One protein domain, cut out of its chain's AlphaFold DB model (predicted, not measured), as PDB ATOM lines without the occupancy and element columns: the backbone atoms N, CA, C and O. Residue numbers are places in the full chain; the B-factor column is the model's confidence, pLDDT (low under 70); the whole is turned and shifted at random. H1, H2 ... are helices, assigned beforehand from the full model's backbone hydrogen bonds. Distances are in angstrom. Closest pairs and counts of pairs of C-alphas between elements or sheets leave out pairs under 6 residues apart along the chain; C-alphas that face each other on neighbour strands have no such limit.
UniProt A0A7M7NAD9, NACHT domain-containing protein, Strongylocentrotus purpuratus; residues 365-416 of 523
ATOM      1  N   GLU A 365      34.359  21.398 -51.747       96.00
ATOM      2  CA  GLU A 365      34.036  22.382 -52.777       96.00
ATOM      3  C   GLU A 365      34.218  23.809 -52.244       96.00
ATOM      4  O   GLU A 365      34.948  24.610 -52.829       96.00
ATOM      5  N   ASN A 366      33.624  24.116 -51.087       96.56
ATOM      6  CA  ASN A 366      33.753  25.425 -50.447       96.56
ATOM      7  C   ASN A 366      35.198  25.702 -50.008       96.56
ATOM      8  O   ASN A 366      35.671  26.825 -50.156       96.56
ATOM      9  N   LEU A 367      35.939  24.696 -49.532       96.44
ATOM     10  CA  LEU A 367      37.367  24.846 -49.241       96.44
ATOM     11  C   LEU A 367      38.142  25.280 -50.489       96.44
ATOM     12  O   LEU A 367      38.917  26.233 -50.426       96.44
ATOM     13  N   SER A 368      37.892  24.631 -51.627       97.12
ATOM     14  CA  SER A 368      38.567  24.952 -52.887       97.12
ATOM     15  C   SER A 368      38.254  26.383 -53.328       97.12
ATOM     16  O   SER A 368      39.162  27.156 -53.632       97.12
ATOM     17  N   VAL A 369      36.977  26.784 -53.260       97.19
ATOM     18  CA  VAL A 369      36.543  28.164 -53.540       97.19
ATOM     19  C   VAL A 369      37.262  29.167 -52.638       97.19
ATOM     20  O   VAL A 369      37.752  30.187 -53.123       97.19
ATOM     21  N   TYR A 370      37.354  28.886 -51.336       95.94
ATOM     22  CA  TYR A 370      38.037  29.762 -50.390       95.94
ATOM     23  C   TYR A 370      39.530  29.908 -50.723       95.94
ATOM     24  O   TYR A 370      40.046  31.027 -50.737       95.94
ATOM     25  N   ILE A 371      40.226  28.806 -51.020       95.75
ATOM     26  CA  ILE A 371      41.661  28.829 -51.338       95.75
ATOM     27  C   ILE A 371      41.919  29.595 -52.643       95.75
ATOM     28  O   ILE A 371      42.815  30.437 -52.686       95.75
ATOM     29  N   HIS A 372      41.103  29.400 -53.681       96.44
ATOM     30  CA  HIS A 372      41.220  30.184 -54.915       96.44
ATOM     31  C   HIS A 372      40.995  31.683 -54.686       96.44
ATOM     32  O   HIS A 372      41.758  32.503 -55.199       96.44
ATOM     33  N   LYS A 373      40.001  32.054 -53.867       94.69
ATOM     34  CA  LYS A 373      39.778  33.452 -53.457       94.69
ATOM     35  C   LYS A 373      40.969  34.028 -52.696       94.69
ATOM     36  O   LYS A 373      41.290  35.201 -52.864       94.69
ATOM     37  N   TYR A 374      41.646  33.208 -51.891       92.62
ATOM     38  CA  TYR A 374      42.833  33.615 -51.143       92.62
ATOM     39  C   TYR A 374      44.049  33.878 -52.048       92.62
ATOM     40  O   TYR A 374      44.829  34.801 -51.792       92.62
ATOM     41  N   PHE A 375      44.209  33.104 -53.125       92.81
ATOM     42  CA  PHE A 375      45.300  33.237 -54.099       92.81
ATOM     43  C   PHE A 375      44.796  33.685 -55.482       92.81
ATOM     44  O   PHE A 375      45.039  33.002 -56.479       92.81
ATOM     45  N   PRO A 376      44.186  34.879 -55.611       91.56
ATOM     46  CA  PRO A 376      43.509  35.288 -56.845       91.56
ATOM     47  C   PRO A 376      44.458  35.480 -58.040       91.56
ATOM     48  O   PRO A 376      44.010  35.623 -59.171       91.56
ATOM     49  N   LYS A 377      45.776  35.533 -57.797       92.25
ATOM     50  CA  LYS A 377      46.821  35.720 -58.817       92.25
ATOM     51  C   LYS A 377      47.721  34.497 -59.010       92.25
ATOM     52  O   LYS A 377      48.668  34.581 -59.782       92.25
ATOM     53  N   ASN A 378      47.507  33.417 -58.258       93.94
ATOM     54  CA  ASN A 378      48.391  32.253 -58.284       93.94
ATOM     55  C   ASN A 378      47.573  30.963 -58.153       93.94
ATOM     56  O   ASN A 378      47.497  30.353 -57.086       93.94
ATOM     57  N   GLU A 379      46.930  30.599 -59.259       94.75
ATOM     58  CA  GLU A 379      46.064  29.426 -59.357       94.75
ATOM     59  C   GLU A 379      46.832  28.120 -59.123       94.75
ATOM     60  O   GLU A 379      46.355  27.259 -58.392       94.75
ATOM     61  N   ASP A 380      48.062  28.008 -59.632       93.50
ATOM     62  CA  ASP A 380      48.910  26.831 -59.409       93.50
ATOM     63  C   ASP A 380      49.186  26.609 -57.920       93.50
ATOM     64  O   ASP A 380      49.069  25.493 -57.412       93.50
ATOM     65  N   LYS A 381      49.496  27.684 -57.189       92.25
ATOM     66  CA  LYS A 381      49.730  27.626 -55.744       92.25
ATOM     67  C   LYS A 381      48.462  27.268 -54.966       92.25
ATOM     68  O   LYS A 381      48.552  26.509 -54.002       92.25
ATOM     69  N   ALA A 382      47.300  27.773 -55.392       95.50
ATOM     70  CA  ALA A 382      46.008  27.365 -54.843       95.50
ATOM     71  C   ALA A 382      45.756  25.867 -55.056       95.50
ATOM     72  O   ALA A 382      45.464  25.162 -54.096       95.50
ATOM     73  N   ASN A 383      45.933  25.379 -56.286       95.88
ATOM     74  CA  ASN A 383      45.717  23.980 -56.651       95.88
ATOM     75  C   ASN A 383      46.651  23.035 -55.888       95.88
ATOM     76  O   ASN A 383      46.199  22.012 -55.381       95.88
ATOM     77  N   GLN A 384      47.925  23.406 -55.730       93.81
ATOM     78  CA  GLN A 384      48.878  22.644 -54.919       93.81
ATOM     79  C   GLN A 384      48.436  22.552 -53.455       93.81
ATOM     80  O   GLN A 384      48.495  21.472 -52.870       93.81
ATOM     81  N   LEU A 385      47.962  23.656 -52.864       93.75
ATOM     82  CA  LEU A 385      47.454  23.631 -51.492       93.75
ATOM     83  C   LEU A 385      46.172  22.795 -51.382       93.75
ATOM     84  O   LEU A 385      46.055  22.003 -50.454       93.75
ATOM     85  N   ILE A 386      45.231  22.936 -52.319       95.12
ATOM     86  CA  ILE A 386      43.990  22.145 -52.348       95.12
ATOM     87  C   ILE A 386      44.328  20.653 -52.388       95.12
ATOM     88  O   ILE A 386      43.863  19.897 -51.532       95.12
ATOM     89  N   GLN A 387      45.195  20.240 -53.316       93.12
ATOM     90  CA  GLN A 387      45.660  18.859 -53.422       93.12
ATOM     91  C   GLN A 387      46.307  18.387 -52.115       93.12
ATOM     92  O   GLN A 387      45.910  17.356 -51.572       93.12
ATOM     93  N   PHE A 388      47.211  19.184 -51.545       89.94
ATOM     94  CA  PHE A 388      47.856  18.877 -50.270       89.94
ATOM     95  C   PHE A 388      46.849  18.685 -49.125       89.94
ATOM     96  O   PHE A 388      46.963  17.735 -48.350       89.94
ATOM     97  N   THR A 389      45.825  19.542 -49.027       89.88
ATOM     98  CA  THR A 389      44.783  19.403 -47.997       89.88
ATOM     99  C   THR A 389      43.907  18.167 -48.177       89.88
ATOM    100  O   THR A 389      43.321  17.703 -47.203       89.88
ATOM    101  N   HIS A 390      43.801  17.635 -49.398       88.94
ATOM    102  CA  HIS A 390      43.033  16.427 -49.692       88.94
ATOM    103  C   HIS A 390      43.823  15.136 -49.487       88.94
ATOM    104  O   HIS A 390      43.209  14.129 -49.145       88.94
ATOM    105  N   GLU A 391      45.137  15.160 -49.718       87.12
ATOM    106  CA  GLU A 391      46.023  13.995 -49.587       87.12
ATOM    107  C   GLU A 391      46.531  13.789 -48.155       87.12
ATOM    108  O   GLU A 391      46.918  12.682 -47.789       87.12
ATOM    109  N   ASN A 392      46.544  14.838 -47.331       85.75
ATOM    110  CA  ASN A 392      46.935  14.735 -45.932       85.75
ATOM    111  C   ASN A 392      45.717  14.422 -45.047       85.75
ATOM    112  O   ASN A 392      44.905  15.309 -44.788       85.75
ATOM    113  N   ASP A 393      45.619  13.187 -44.546       82.50
ATOM    114  CA  ASP A 393      44.480  12.719 -43.737       82.50
ATOM    115  C   ASP A 393      44.239  13.582 -42.490       82.50
ATOM    116  O   ASP A 393      43.104  13.961 -42.200       82.50
ATOM    117  N   VAL A 394      45.303  13.990 -41.786       80.69
ATOM    118  CA  VAL A 394      45.188  14.832 -40.583       80.69
ATOM    119  C   VAL A 394      44.545  16.174 -40.924       80.69
ATOM    120  O   VAL A 394      43.626  16.609 -40.224       80.69
ATOM    121  N   ILE A 395      44.991  16.819 -42.007       85.12
ATOM    122  CA  ILE A 395      44.410  18.080 -42.469       85.12
ATOM    123  C   ILE A 395      42.981  17.853 -42.950       85.12
ATOM    124  O   ILE A 395      42.083  18.567 -42.503       85.12
ATOM    125  N   SER A 396      42.762  16.880 -43.836       86.00
ATOM    126  CA  SER A 396      41.459  16.608 -44.444       86.00
ATOM    127  C   SER A 396      40.392  16.334 -43.384       86.00
ATOM    128  O   SER A 396      39.300  16.886 -43.470       86.00
ATOM    129  N   GLU A 397      40.697  15.516 -42.375       84.62
ATOM    130  CA  GLU A 397      39.723  15.095 -41.366       84.62
ATOM    131  C   GLU A 397      39.556  16.108 -40.226       84.62
ATOM    132  O   GLU A 397      38.441  16.313 -39.745       84.62
ATOM    133  N   ASN A 398      40.638  16.768 -39.790       82.31
ATOM    134  CA  ASN A 398      40.622  17.546 -38.543       82.31
ATOM    135  C   ASN A 398      40.711  19.066 -38.734       82.31
ATOM    136  O   ASN A 398      40.438  19.809 -37.789       82.31
ATOM    137  N   MET A 399      41.108  19.556 -39.912       87.50
ATOM    138  CA  MET A 399      41.439  20.976 -40.116       87.50
ATOM    139  C   MET A 399      40.688  21.613 -41.284       87.50
ATOM    140  O   MET A 399      40.163  22.715 -41.142       87.50
ATOM    141  N   ALA A 400      40.615  20.928 -42.424       90.69
ATOM    142  CA  ALA A 400      40.100  21.428 -43.698       90.69
ATOM    143  C   ALA A 400      38.664  21.967 -43.598       90.69
ATOM    144  O   ALA A 400      38.301  22.950 -44.241       90.69
ATOM    145  N   HIS A 401      37.850  21.374 -42.729       91.06
ATOM    146  CA  HIS A 401      36.483  21.825 -42.506       91.06
ATOM    147  C   HIS A 401      36.394  23.183 -41.807       91.06
ATOM    148  O   HIS A 401      35.375  23.851 -41.899       91.06
ATOM    149  N   TYR A 402      37.428  23.644 -41.114       92.50
ATOM    150  CA  TYR A 402      37.341  24.830 -40.276       92.50
ATOM    151  C   TYR A 402      37.986  26.046 -40.958       92.50
ATOM    152  O   TYR A 402      39.213  26.088 -41.095       92.50
ATOM    153  N   PRO A 403      37.210  27.092 -41.311       92.69
ATOM    154  CA  PRO A 403      37.727  28.271 -42.008       92.69
ATOM    155  C   PRO A 403      38.968  28.910 -41.376       92.69
ATOM    156  O   PRO A 403      39.842  29.387 -42.096       92.69
ATOM    157  N   ILE A 404      39.082  28.912 -40.042       87.56
ATOM    158  CA  ILE A 404      40.263  29.475 -39.370       87.56
ATOM    159  C   ILE A 404      41.547  28.703 -39.694       87.56
ATOM    160  O   ILE A 404      42.592  29.317 -39.889       87.56
ATOM    161  N   TYR A 405      41.469  27.375 -39.777       88.94
ATOM    162  CA  TYR A 405      42.612  26.528 -40.087       88.94
ATOM    163  C   TYR A 405      42.988  26.657 -41.555       88.94
ATOM    164  O   TYR A 405      44.165  26.803 -41.862       88.94
ATOM    165  N   VAL A 406      42.000  26.698 -42.453       91.75
ATOM    166  CA  VAL A 406      42.247  26.933 -43.882       91.75
ATOM    167  C   VAL A 406      42.900  28.300 -44.100       91.75
ATOM    168  O   VAL A 406      43.889  28.388 -44.818       91.75
ATOM    169  N   ALA A 407      42.439  29.354 -43.420       89.31
ATOM    170  CA  ALA A 407      43.074  30.671 -43.476       89.31
ATOM    171  C   ALA A 407      44.543  30.640 -43.013       89.31
ATOM    172  O   ALA A 407      45.397  31.282 -43.620       89.31
ATOM    173  N   MET A 408      44.843  29.885 -41.950       85.75
ATOM    174  CA  MET A 408      46.209  29.707 -41.450       85.75
ATOM    175  C   MET A 408      47.079  28.906 -42.417       85.75
ATOM    176  O   MET A 408      48.205  29.315 -42.682       85.75
ATOM    177  N   LEU A 409      46.555  27.818 -42.985       86.69
ATOM    178  CA  LEU A 409      47.250  27.031 -44.001       86.69
ATOM    179  C   LEU A 409      47.543  27.879 -45.235       86.69
ATOM    180  O   LEU A 409      48.681  27.900 -45.684       86.69
ATOM    181  N   CYS A 410      46.573  28.651 -45.729       89.50
ATOM    182  CA  CYS A 410      46.782  29.599 -46.820       89.50
ATOM    183  C   CYS A 410      47.881  30.618 -46.498       89.50
ATOM    184  O   CYS A 410      48.751  30.876 -47.328       89.50
ATOM    185  N   LEU A 411      47.872  31.183 -45.287       85.56
ATOM    186  CA  LEU A 411      48.898  32.130 -44.867       85.56
ATOM    187  C   LEU A 411      50.287  31.473 -44.848       85.56
ATOM    188  O   LEU A 411      51.219  32.016 -45.433       85.56
ATOM    189  N   MET A 412      50.419  30.293 -44.237       80.12
ATOM    190  CA  MET A 412      51.675  29.535 -44.201       80.12
ATOM    191  C   MET A 412      52.151  29.166 -45.609       80.12
ATOM    192  O   MET A 412      53.328  29.321 -45.930       80.12
ATOM    193  N   TRP A 413      51.224  28.743 -46.471       85.75
ATOM    194  CA  TRP A 413      51.512  28.373 -47.851       85.75
ATOM    195  C   TRP A 413      51.980  29.564 -48.673       85.75
ATOM    196  O   TRP A 413      52.772  29.396 -49.590       85.75
ATOM    197  N   LYS A 414      51.559  30.790 -48.333       82.75
ATOM    198  CA  LYS A 414      51.983  32.032 -48.995       82.75
ATOM    199  C   LYS A 414      53.487  32.333 -48.861       82.75
ATOM    200  O   LYS A 414      53.930  33.257 -49.531       82.75
ATOM    201  N   GLU A 415      54.253  31.490 -48.157       68.56
ATOM    202  CA  GLU A 415      55.698  31.606 -47.888       68.56
ATOM    203  C   GLU A 415      56.012  32.772 -46.944       68.56
ATOM    204  O   GLU A 415      56.714  33.715 -47.300       68.56
ATOM    205  N   LEU A 416      55.470  32.700 -45.722       67.19
ATOM    206  CA  LEU A 416      55.883  33.586 -44.632       67.19
ATOM    207  C   LEU A 416      57.395  33.485 -44.415       67.19
ATOM    208  O   LEU A 416      57.960  32.384 -44.408       67.19
TER     209      LEU A 416
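This is residues 365 to 416 of the 523 residues of the protein "NACHT domain-containing protein" of Strongylocentrotus purpuratus (UniProt A0A7M7NAD9). A helical hairpin, H1 and H2, has H4 folded back across one side, while short H3 makes a corner after H2. The 52 printed residues hold four named helices, H1 to H4 in chain order, and no named strand: all helix, compact, radius of gyration of the C-alphas 9.8 A, spans 28 by 22 by 16 A.

Start with H1, residues 365 to 374, and H2, residues 379 to 391: this hairpin touches at C-alphas 372 and 382, the closest, 5.6 A apart, a steep tilt of 38 degrees, opposite ways. H3, residues 393 to 398, and H2 only just touch, only at the corner, with 3 pairs of C-alphas within 8 A; closest are 390 and 396, 5.5 A. H4, residues 403 to 413, touches H1, closest C-alphas 371 and 410, 6.9 A. H1 and H3 are apart. In all four helices every O i to N i+4 pair is within hydrogen-bond range.

Find C-alpha 365 at (34.036, 22.382, -52.777); H1 runs 14.4 A, H2 18.3 A, H3 8.1 A and H4 15.0 A, to C-alpha 413 at (51.512, 28.373, -47.851).

The farthest C-alphas, 377 and 397, are 27.9 A apart. The printed part has no cut, its three links are tight, and residues 415 to 416 are under pLDDT 70.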